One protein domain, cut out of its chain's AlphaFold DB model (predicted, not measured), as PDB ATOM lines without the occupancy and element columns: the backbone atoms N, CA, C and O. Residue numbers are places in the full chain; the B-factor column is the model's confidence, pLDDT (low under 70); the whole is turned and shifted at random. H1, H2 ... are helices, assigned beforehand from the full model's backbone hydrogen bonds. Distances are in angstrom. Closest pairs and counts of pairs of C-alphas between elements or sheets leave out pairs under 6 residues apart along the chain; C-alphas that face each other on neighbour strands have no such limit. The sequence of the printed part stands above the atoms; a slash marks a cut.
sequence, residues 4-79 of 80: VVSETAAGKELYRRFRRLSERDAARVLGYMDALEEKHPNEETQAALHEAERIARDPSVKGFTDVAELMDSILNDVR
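AT A GLANCE: This is residues 4 to 79 of the 80 residues of an uncharacterized protein of Aminomonas paucivorans DSM 12260 (UniProt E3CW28). H1, the longest helix by residues, makes a corner with H2 at one end of an open string of four helices. H3 continues the string along its length, and H4 sits at the far end; the helices have few contacts. The printed part has 76 residues with four named helices, H1 to H4 in chain order, no named strand, and is all helix. It is extended, with a radius of gyration of the C-alphas of 22.2 A, and only just elongated, spanning 56 by 28 by 24 A.

IN THESE COORDINATES: Find C-alpha 4 at (283.916, -97.778, 499.219); from there H1 runs 21.1 A to residue 18. H2 is residues 23 to 36, 19.9 A, and H3 residues 43 to 56, 19.8 A. H4, residues 67 to 77, 15.5 A, ends at C-alpha 77 at (313.688, -74.925, 511.895).

HOW THE PARTS SIT: Look at Phe 18 and Ala 26: their C-alphas, the closest of H1 and H2, are 7.0 A apart. These helices are close but not clearly touching, at a steep tilt of 50 degrees, opposite ways. H2 and H3 are apart, and so are H3 and H4. In H1, H2, H3 and H4 every O i to N i+4 pair is within hydrogen-bond range.

THE WHOLE: The farthest C-alphas, of Ser 22 and Ser 60, are 58.0 A apart. The printed part has no cut and no long link. Confidence is under 70 at residues 4 to 8 and 38.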
ATOM      1  N   VAL A   4     283.033 -97.588 498.054       53.31
ATOM      2  CA  VAL A   4     283.916 -97.778 499.219       53.31
ATOM      3  C   VAL A   4     283.461 -98.956 500.102       53.31
ATOM      4  O   VAL A   4     284.269 -99.690 500.672       53.31
ATOM      5  N   VAL A   5     282.148 -99.204 500.185       51.91
ATOM      6  CA  VAL A   5     281.589-100.337 500.947       51.91
ATOM      7  C   VAL A   5     281.848-101.662 500.216       51.91
ATOM      8  O   VAL A   5     282.108-102.677 500.861       51.91
ATOM      9  N   SER A   6     281.849-101.659 498.878       58.50
ATOM     10  CA  SER A   6     282.204-102.847 498.088       58.50
ATOM     11  C   SER A   6     283.697-103.179 498.147       58.50
ATOM     12  O   SER A   6     284.042-104.354 498.258       58.50
ATOM     13  N   GLU A   7     284.581-102.177 498.150       60.19
ATOM     14  CA  GLU A   7     286.036-102.385 498.244       60.19
ATOM     15  C   GLU A   7     286.451-102.917 499.626       60.19
ATOM     16  O   GLU A   7     287.231-103.864 499.731       60.19
ATOM     17  N   THR A   8     285.844-102.409 500.703       64.69
ATOM     18  CA  THR A   8     286.106-102.907 502.067       64.69
ATOM     19  C   THR A   8     285.559-104.319 502.310       64.69
ATOM     20  O   THR A   8     286.176-105.105 503.036       64.69
ATOM     21  N   ALA A   9     284.426-104.683 501.698       71.50
ATOM     22  CA  ALA A   9     283.897-106.046 501.749       71.50
ATOM     23  C   ALA A   9     284.774-107.034 500.957       71.50
ATOM     24  O   ALA A   9     285.066-108.126 501.452       71.50
ATOM     25  N   ALA A  10     285.244-106.629 499.773       74.44
ATOM     26  CA  ALA A  10     286.154-107.418 498.948       74.44
ATOM     27  C   ALA A  10     287.505-107.649 499.644       74.44
ATOM     28  O   ALA A  10     287.978-108.785 499.692       74.44
ATOM     29  N   GLY A  11     288.080-106.617 500.272       78.00
ATOM     30  CA  GLY A  11     289.326-106.739 501.035       78.00
ATOM     31  C   GLY A  11     289.208-107.704 502.220       78.00
ATOM     32  O   GLY A  11     290.074-108.558 502.425       78.00
ATOM     33  N   LYS A  12     288.093-107.653 502.963       83.44
ATOM     34  CA  LYS A  12     287.822-108.600 504.062       83.44
ATOM     35  C   LYS A  12     287.716-110.043 503.570       83.44
ATOM     36  O   LYS A  12     288.184-110.952 504.251       83.44
ATOM     37  N   GLU A  13     287.098-110.268 502.415       86.00
ATOM     38  CA  GLU A  13     286.965-111.605 501.835       86.00
ATOM     39  C   GLU A  13     288.299-112.139 501.294       86.00
ATOM     40  O   GLU A  13     288.634-113.299 501.533       86.00
ATOM     41  N   LEU A  14     289.102-111.287 500.654       82.62
ATOM     42  CA  LEU A  14     290.455-111.631 500.220       82.62
ATOM     43  C   LEU A  14     291.326-112.054 501.409       82.62
ATOM     44  O   LEU A  14     291.943-113.116 501.366       82.62
ATOM     45  N   TYR A  15     291.292-111.290 502.507       80.06
ATOM     46  CA  TYR A  15     292.007-111.631 503.739       80.06
ATOM     47  C   TYR A  15     291.572-112.987 504.313       80.06
ATOM     48  O   TYR A  15     292.410-113.805 504.696       80.06
ATOM     49  N   ARG A  16     290.262-113.279 504.341       88.88
ATOM     50  CA  ARG A  16     289.754-114.586 504.804       88.88
ATOM     51  C   ARG A  16     290.239-115.742 503.936       88.88
ATOM     52  O   ARG A  16     290.538-116.802 504.480       88.88
ATOM     53  N   ARG A  17     290.287-115.561 502.613       87.62
ATOM     54  CA  ARG A  17     290.778-116.581 501.674       87.62
ATOM     55  C   ARG A  17     292.273-116.797 501.836       87.62
ATOM     56  O   ARG A  17     292.695-117.938 501.968       87.62
ATOM     57  N   PHE A  18     293.039-115.713 501.916       86.25
ATOM     58  CA  PHE A  18     294.482-115.766 502.114       86.25
ATOM     59  C   PHE A  18     294.853-116.458 503.434       86.25
ATOM     60  O   PHE A  18     295.690-117.352 503.442       86.25
ATOM     61  N   ARG A  19     294.151-116.152 504.535       85.88
ATOM     62  CA  ARG A  19     294.363-116.798 505.846       85.88
ATOM     63  C   ARG A  19     294.134-118.317 505.834       85.88
ATOM     64  O   ARG A  19     294.595-119.008 506.735       85.88
ATOM     65  N   ARG A  20     293.384-118.840 504.862       92.44
ATOM     66  CA  ARG A  20     293.131-120.282 504.710       92.44
ATOM     67  C   ARG A  20     294.171-120.984 503.833       92.44
ATOM     68  O   ARG A  20     294.072-122.198 503.676       92.44
ATOM     69  N   LEU A  21     295.118-120.256 503.242       93.69
ATOM     70  CA  LEU A  21     296.171-120.852 502.426       93.69
ATOM     71  C   LEU A  21     297.169-121.622 503.293       93.69
ATOM     72  O   LEU A  21     297.420-121.273 504.446       93.69
ATOM     73  N   SER A  22     297.760-122.661 502.705       95.38
ATOM     74  CA  SER A  22     298.950-123.293 503.272       95.38
ATOM     75  C   SER A  22     300.130-122.315 503.229       95.38
ATOM     76  O   SER A  22     300.171-121.441 502.361       95.38
ATOM     77  N   GLU A  23     301.125-122.482 504.104       92.81
ATOM     78  CA  GLU A  23     302.347-121.655 504.077       92.81
ATOM     79  C   GLU A  23     303.026-121.678 502.701       92.81
ATOM     80  O   GLU A  23     303.452-120.643 502.192       92.81
ATOM     81  N   ARG A  24     303.054-122.849 502.051       95.19
ATOM     82  CA  ARG A  24     303.609-123.025 500.704       95.19
ATOM     83  C   ARG A  24     302.873-122.184 499.663       95.19
ATOM     84  O   ARG A  24     303.512-121.580 498.803       95.19
ATOM     85  N   ASP A  25     301.545-122.181 499.700       94.44
ATOM     86  CA  ASP A  25     300.747-121.448 498.717       94.44
ATOM     87  C   ASP A  25     300.742-119.947 499.011       94.44
ATOM     88  O   ASP A  25     300.820-119.155 498.075       94.44
ATOM     89  N   ALA A  26     300.744-119.551 500.288       92.19
ATOM     90  CA  ALA A  26     300.921-118.161 500.693       92.19
ATOM     91  C   ALA A  26     302.271-117.609 500.206       92.19
ATOM     92  O   ALA A  26     302.305-116.552 499.582       92.19
ATOM     93  N   ALA A  27     303.362-118.360 500.395       92.06
ATOM     94  CA  ALA A  27     304.686-117.986 499.902       92.06
ATOM     95  C   ALA A  27     304.727-117.863 498.370       92.06
ATOM     96  O   ALA A  27     305.353-116.950 497.839       92.06
ATOM     97  N   ARG A  28     304.026-118.745 497.643       92.56
ATOM     98  CA  ARG A  28     303.928-118.655 496.178       92.56
ATOM     99  C   ARG A  28     303.170-117.401 495.734       92.56
ATOM    100  O   ARG A  28     303.605-116.743 494.796       92.56
ATOM    101  N   VAL A  29     302.050-117.079 496.388       90.75
ATOM    102  CA  VAL A  29     301.270-115.868 496.089       90.75
ATOM    103  C   VAL A  29     302.107-114.620 496.346       90.75
ATOM    104  O   VAL A  29     302.173-113.772 495.465       90.75
ATOM    105  N   LEU A  30     302.791-114.542 497.490       89.12
ATOM    106  CA  LEU A  30     303.686-113.427 497.802       89.12
ATOM    107  C   LEU A  30     304.809-113.299 496.767       89.12
ATOM    108  O   LEU A  30     304.982-112.228 496.210       89.12
ATOM    109  N   GLY A  31     305.465-114.398 496.386       91.38
ATOM    110  CA  GLY A  31     306.501-114.358 495.347       91.38
ATOM    111  C   GLY A  31     306.000-113.879 493.976       91.38
ATOM    112  O   GLY A  31     306.753-113.249 493.238       91.38
ATOM    113  N   TYR A  32     304.734-114.135 493.622       90.81
ATOM    114  CA  TYR A  32     304.134-113.537 492.424       90.81
ATOM    115  C   TYR A  32     303.835-112.049 492.600       90.81
ATOM    116  O   TYR A  32     303.992-111.301 491.642       90.81
ATOM    117  N   MET A  33     303.407-111.619 493.790       85.81
ATOM    118  CA  MET A  33     303.176-110.204 494.085       85.81
ATOM    119  C   MET A  33     304.489-109.423 494.030       85.81
ATOM    120  O   MET A  33     304.548-108.440 493.305       85.81
ATOM    121  N   ASP A  34     305.552-109.920 494.662       85.81
ATOM    122  CA  ASP A  34     306.889-109.312 494.638       85.81
ATOM    123  C   ASP A  34     307.462-109.244 493.209       85.81
ATOM    124  O   ASP A  34     308.159-108.302 492.840       85.81
ATOM    125  N   ALA A  35     307.167-110.245 492.371       85.19
ATOM    126  CA  ALA A  35     307.577-110.252 490.966       85.19
ATOM    127  C   ALA A  35     306.796-109.247 490.100       85.19
ATOM    128  O   ALA A  35     307.293-108.841 489.048       85.19
ATOM    129  N   LEU A  36     305.577-108.891 490.513       81.31
ATOM    130  CA  LEU A  36     304.728-107.891 489.864       81.31
ATOM    131  C   LEU A  36     304.891-106.494 490.472       81.31
ATOM    132  O   LEU A  36     304.429-105.529 489.867       81.31
ATOM    133  N   GLU A  37     305.510-106.379 491.647       80.38
ATOM    134  CA  GLU A  37     305.752-105.103 492.301       80.38
ATOM    135  C   GLU A  37     306.670-104.251 491.421       80.38
ATOM    136  O   GLU A  37     307.767-104.656 491.015       80.38
ATOM    137  N   GLU A  38     306.194-103.056 491.076       69.94
ATOM    138  CA  GLU A  38     307.010-102.097 490.355       69.94
ATOM    139  C   GLU A  38     308.179-101.695 491.252       69.94
ATOM    140  O   GLU A  38     308.007-101.075 492.294       69.94
ATOM    141  N   LYS A  39     309.403-102.013 490.821       76.69
ATOM    142  CA  LYS A  39     310.636-101.610 491.522       76.69
ATOM    143  C   LYS A  39     310.872-100.096 491.518       76.69
ATOM    144  O   LYS A  39     311.886 -99.630 492.032       76.69
ATOM    145  N   HIS A  40     309.994 -99.347 490.867       78.62
ATOM    146  CA  HIS A  40     310.090 -97.910 490.721       78.62
ATOM    147  C   HIS A  40     309.357 -97.257 491.895       78.62
ATOM    148  O   HIS A  40     308.321 -97.765 492.326       78.62
ATOM    149  N   PRO A  41     309.855 -96.126 492.411       86.56
ATOM    150  CA  PRO A  41     309.110 -95.354 493.393       86.56
ATOM    151  C   PRO A  41     307.713 -95.007 492.857       86.56
ATOM    152  O   PRO A  41     307.544 -94.855 491.648       86.56
ATOM    153  N   ASN A  42     306.716 -94.864 493.731       87.62
ATOM    154  CA  ASN A  42     305.388 -94.416 493.301       87.62
ATOM    155  C   ASN A  42     305.445 -92.992 492.704       87.62
ATOM    156  O   ASN A  42     306.447 -92.290 492.849       87.62
ATOM    157  N   GLU A  43     304.368 -92.553 492.049       92.75
ATOM    158  CA  GLU A  43     304.315 -91.247 491.370       92.75
ATOM    159  C   GLU A  43     304.682 -90.072 492.291       92.75
ATOM    160  O   GLU A  43     305.446 -89.195 491.894       92.75
ATOM    161  N   GLU A  44     304.196 -90.077 493.536       94.56
ATOM    162  CA  GLU A  44     304.513 -89.047 494.534       94.56
ATOM    163  C   GLU A  44     306.011 -89.017 494.854       94.56
ATOM    164  O   GLU A  44     306.636 -87.956 494.873       94.56
ATOM    165  N   THR A  45     306.616 -90.189 495.038       93.94
ATOM    166  CA  THR A  45     308.046 -90.309 495.323       93.94
ATOM    167  C   THR A  45     308.881 -89.903 494.112       93.94
ATOM    168  O   THR A  45     309.885 -89.214 494.270       93.94
ATOM    169  N   GLN A  46     308.470 -90.269 492.893       94.94
ATOM    170  CA  GLN A  46     309.139 -89.818 491.669       94.94
ATOM    171  C   GLN A  46     309.063 -88.294 491.520       94.94
ATOM    172  O   GLN A  46     310.071 -87.655 491.225       94.94
ATOM    173  N   ALA A  47     307.898 -87.694 491.779       96.31
ATOM    174  CA  ALA A  47     307.724 -86.247 491.738       96.31
ATOM    175  C   ALA A  47     308.610 -85.538 492.777       96.31
ATOM    176  O   ALA A  47     309.277 -84.558 492.445       96.31
ATOM    177  N   ALA A  48     308.678 -86.066 494.003       96.44
ATOM    178  CA  ALA A  48     309.552 -85.546 495.049       96.44
ATOM    179  C   ALA A  48     311.038 -85.636 494.664       96.44
ATOM    180  O   ALA A  48     311.791 -84.695 494.907       96.44
ATOM    181  N   LEU A  49     311.465 -86.729 494.018       95.50
ATOM    182  CA  LEU A  49     312.836 -86.874 493.519       95.50
ATOM    183  C   LEU A  49     313.155 -85.848 492.421       95.50
ATOM    184  O   LEU A  49     314.196 -85.195 492.486       95.50
ATOM    185  N   HIS A  50     312.259 -85.649 491.451       96.12
ATOM    186  CA  HIS A  50     312.446 -84.637 490.405       96.12
ATOM    187  C   HIS A  50     312.508 -83.214 490.966       96.12
ATOM    188  O   HIS A  50     313.311 -82.396 490.515       96.12
ATOM    189  N   GLU A  51     311.688 -82.921 491.971       96.12
ATOM    190  CA  GLU A  51     311.711 -81.629 492.644       96.12
ATOM    191  C   GLU A  51     313.000 -81.432 493.450       96.12
ATOM    192  O   GLU A  51     313.618 -80.368 493.378       96.12
ATOM    193  N   ALA A  52     313.472 -82.470 494.144       94.38
ATOM    194  CA  ALA A  52     314.751 -82.435 494.842       94.38
ATOM    195  C   ALA A  52     315.920 -82.158 493.878       94.38
ATOM    196  O   ALA A  52     316.786 -81.340 494.184       94.38
ATOM    197  N   GLU A  53     315.930 -82.768 492.687       93.69
ATOM    198  CA  GLU A  53     316.934 -82.484 491.651       93.69
ATOM    199  C   GLU A  53     316.883 -81.033 491.156       93.69
ATOM    200  O   GLU A  53     317.929 -80.427 490.901       93.69
ATOM    201  N   ARG A  54     315.680 -80.464 491.018       95.56
ATOM    202  CA  ARG A  54     315.494 -79.060 490.626       95.56
ATOM    203  C   ARG A  54     316.056 -78.120 491.692       95.56
ATOM    204  O   ARG A  54     316.814 -77.215 491.354       95.56
ATOM    205  N   ILE A  55     315.709 -78.363 492.954       93.81
ATOM    206  CA  ILE A  55     316.174 -77.604 494.122       93.81
ATOM    207  C   ILE A  55     317.700 -77.692 494.250       93.81
ATOM    208  O   ILE A  55     318.356 -76.675 494.441       93.81
ATOM    209  N   ALA A  56     318.288 -78.876 494.064       89.81
ATOM    210  CA  ALA A  56     319.733 -79.081 494.175       89.81
ATOM    211  C   ALA A  56     320.561 -78.304 493.131       89.81
ATOM    212  O   ALA A  56     321.749 -78.063 493.341       89.81
ATOM    213  N   ARG A  57     319.961 -77.930 491.993       91.56
ATOM    214  CA  ARG A  57     320.612 -77.132 490.938       91.56
ATOM    215  C   ARG A  57     320.401 -75.631 491.103       91.56
ATOM    216  O   ARG A  57     321.008 -74.861 490.359       91.56
ATOM    217  N   ASP A  58     319.537 -75.219 492.023       94.44
ATOM    218  CA  ASP A  58     319.264 -73.816 492.282       94.44
ATOM    219  C   ASP A  58     320.339 -73.243 493.226       94.44
ATOM    220  O   ASP A  58     320.407 -73.636 494.392       94.44
ATOM    221  N   PRO A  59     321.183 -72.302 492.763       89.19
ATOM    222  CA  PRO A  59     322.245 -71.732 493.587       89.19
ATOM    223  C   PRO A  59     321.721 -70.851 494.732       89.19
ATOM    224  O   PRO A  59     322.503 -70.470 495.600       89.19
ATOM    225  N   SER A  60     320.433 -70.488 494.731       91.31
ATOM    226  CA  SER A  60     319.804 -69.728 495.817       91.31
ATOM    227  C   SER A  60     319.380 -70.602 497.001       91.31
ATOM    228  O   SER A  60     319.094 -70.078 498.079       91.31
ATOM    229  N   VAL A  61     319.363 -71.926 496.829       90.06
ATOM    230  CA  VAL A  61     319.016 -72.871 497.888       90.06
ATOM    231  C   VAL A  61     320.224 -73.101 498.792       90.06
ATOM    232  O   VAL A  61     321.350 -73.293 498.333       90.06
ATOM    233  N   LYS A  62     319.980 -73.112 500.105       87.56
ATOM    234  CA  LYS A  62     321.005 -73.404 501.108       87.56
ATOM    235  C   LYS A  62     321.516 -74.839 500.930       87.56
ATOM    236  O   LYS A  62     320.805 -75.799 501.216       87.56
ATOM    237  N   GLY A  63     322.751 -74.969 500.456       87.62
ATOM    238  CA  GLY A  63     323.496 -76.226 500.443       87.62
ATOM    239  C   GLY A  63     324.299 -76.409 501.729       87.62
ATOM    240  O   GLY A  63     324.643 -75.436 502.395       87.62
ATOM    241  N   PHE A  64     324.632 -77.657 502.051       90.62
ATOM    242  CA  PHE A  64     325.451 -78.008 503.212       90.62
ATOM    243  C   PHE A  64     326.608 -78.901 502.769       90.62
ATOM    244  O   PHE A  64     326.431 -79.783 501.928       90.62
ATOM    245  N   THR A  65     327.794 -78.668 503.331       92.75
ATOM    246  CA  THR A  65     328.991 -79.496 503.072       92.75
ATOM    247  C   THR A  65     329.426 -80.306 504.289       92.75
ATOM    248  O   THR A  65     330.243 -81.215 504.156       92.75
ATOM    249  N   ASP A  66     328.837 -80.019 505.451       95.62
ATOM    250  CA  ASP A  66     329.056 -80.712 506.711       95.62
ATOM    251  C   ASP A  66     327.721 -81.177 507.313       95.62
ATOM    252  O   ASP A  66     326.692 -80.503 507.217       95.62
ATOM    253  N   VAL A  67     327.733 -82.363 507.925       94.94
ATOM    254  CA  VAL A  67     326.518 -82.989 508.464       94.94
ATOM    255  C   VAL A  67     326.067 -82.320 509.762       94.94
ATOM    256  O   VAL A  67     324.862 -82.251 510.003       94.94
ATOM    257  N   ALA A  68     326.986 -81.823 510.596       95.19
ATOM    258  CA  ALA A  68     326.600 -81.150 511.834       95.19
ATOM    259  C   ALA A  68     325.875 -79.834 511.522       95.19
ATOM    260  O   ALA A  68     324.814 -79.580 512.085       95.19
ATOM    261  N   GLU A  69     326.369 -79.069 510.543       94.38
ATOM    262  CA  GLU A  69     325.710 -77.844 510.069       94.38
ATOM    263  C   GLU A  69     324.290 -78.104 509.532       94.38
ATOM    264  O   GLU A  69     323.352 -77.361 509.842       94.38
ATOM    265  N   LEU A  70     324.114 -79.179 508.750       93.75
ATOM    266  CA  LEU A  70     322.799 -79.601 508.259       93.75
ATOM    267  C   LEU A  70     321.840 -79.885 509.422       93.75
ATOM    268  O   LEU A  70     320.715 -79.383 509.438       93.75
ATOM    269  N   MET A  71     322.283 -80.691 510.390       94.44
ATOM    270  CA  MET A  71     321.451 -81.101 511.521       94.44
ATOM    271  C   MET A  71     321.089 -79.919 512.418       94.44
ATOM    272  O   MET A  71     319.934 -79.809 512.822       94.44
ATOM    273  N   ASP A  72     322.025 -79.005 512.674       94.44
ATOM    274  CA  ASP A  72     321.758 -77.791 513.448       94.44
ATOM    275  C   ASP A  72     320.698 -76.914 512.768       94.44
ATOM    276  O   ASP A  72     319.787 -76.423 513.435       94.44
ATOM    277  N   SER A  73     320.760 -76.755 511.438       91.62
ATOM    278  CA  SER A  73     319.746 -76.004 510.684       91.62
ATOM    279  C   SER A  73     318.361 -76.640 510.816       91.62
ATOM    280  O   SER A  73     317.413 -75.953 511.180       91.62
ATOM    281  N   ILE A  74     318.251 -77.954 510.587       90.94
ATOM    282  CA  ILE A  74     316.973 -78.680 510.663       90.94
ATOM    283  C   ILE A  74     316.384 -78.610 512.077       90.94
ATOM    284  O   ILE A  74     315.184 -78.411 512.249       90.94
ATOM    285  N   LEU A  75     317.214 -78.787 513.105       92.81
ATOM    286  CA  LEU A  75     316.753 -78.781 514.492       92.81
ATOM    287  C   LEU A  75     316.297 -77.397 514.953       92.81
ATOM    288  O   LEU A  75     315.426 -77.322 515.819       92.81
ATOM    289  N   ASN A  76     316.869 -76.328 514.401       91.56
ATOM    290  CA  ASN A  76     316.398 -74.971 514.655       91.56
ATOM    291  C   ASN A  76     315.065 -74.709 513.940       91.56
ATOM    292  O   ASN A  76     314.139 -74.241 514.591       91.56
ATOM    293  N   ASP A  77     314.923 -75.120 512.676       87.12
ATOM    294  CA  ASP A  77     313.688 -74.925 511.895       87.12
ATOM    295  C   ASP A  77     312.465 -75.657 512.489       87.12
ATOM    296  O   ASP A  77     311.331 -75.240 512.287       87.12
ATOM    297  N   VAL A  78     312.672 -76.761 513.218       87.38
ATOM    298  CA  VAL A  78     311.597 -77.532 513.885       87.38
ATOM    299  C   VAL A  78     311.203 -76.943 515.249       87.38
ATOM    300  O   VAL A  78     310.176 -77.321 515.816       87.38
ATOM    301  N   ARG A  79     312.039 -76.075 515.828       78.00
ATOM    302  CA  ARG A  79     311.812 -75.485 517.158       78.00
ATOM    303  C   ARG A  79     310.993 -74.194 517.126       78.00
ATOM    304  O   ARG A  79     310.502 -73.812 518.191       78.00
TER     305      ARG A  79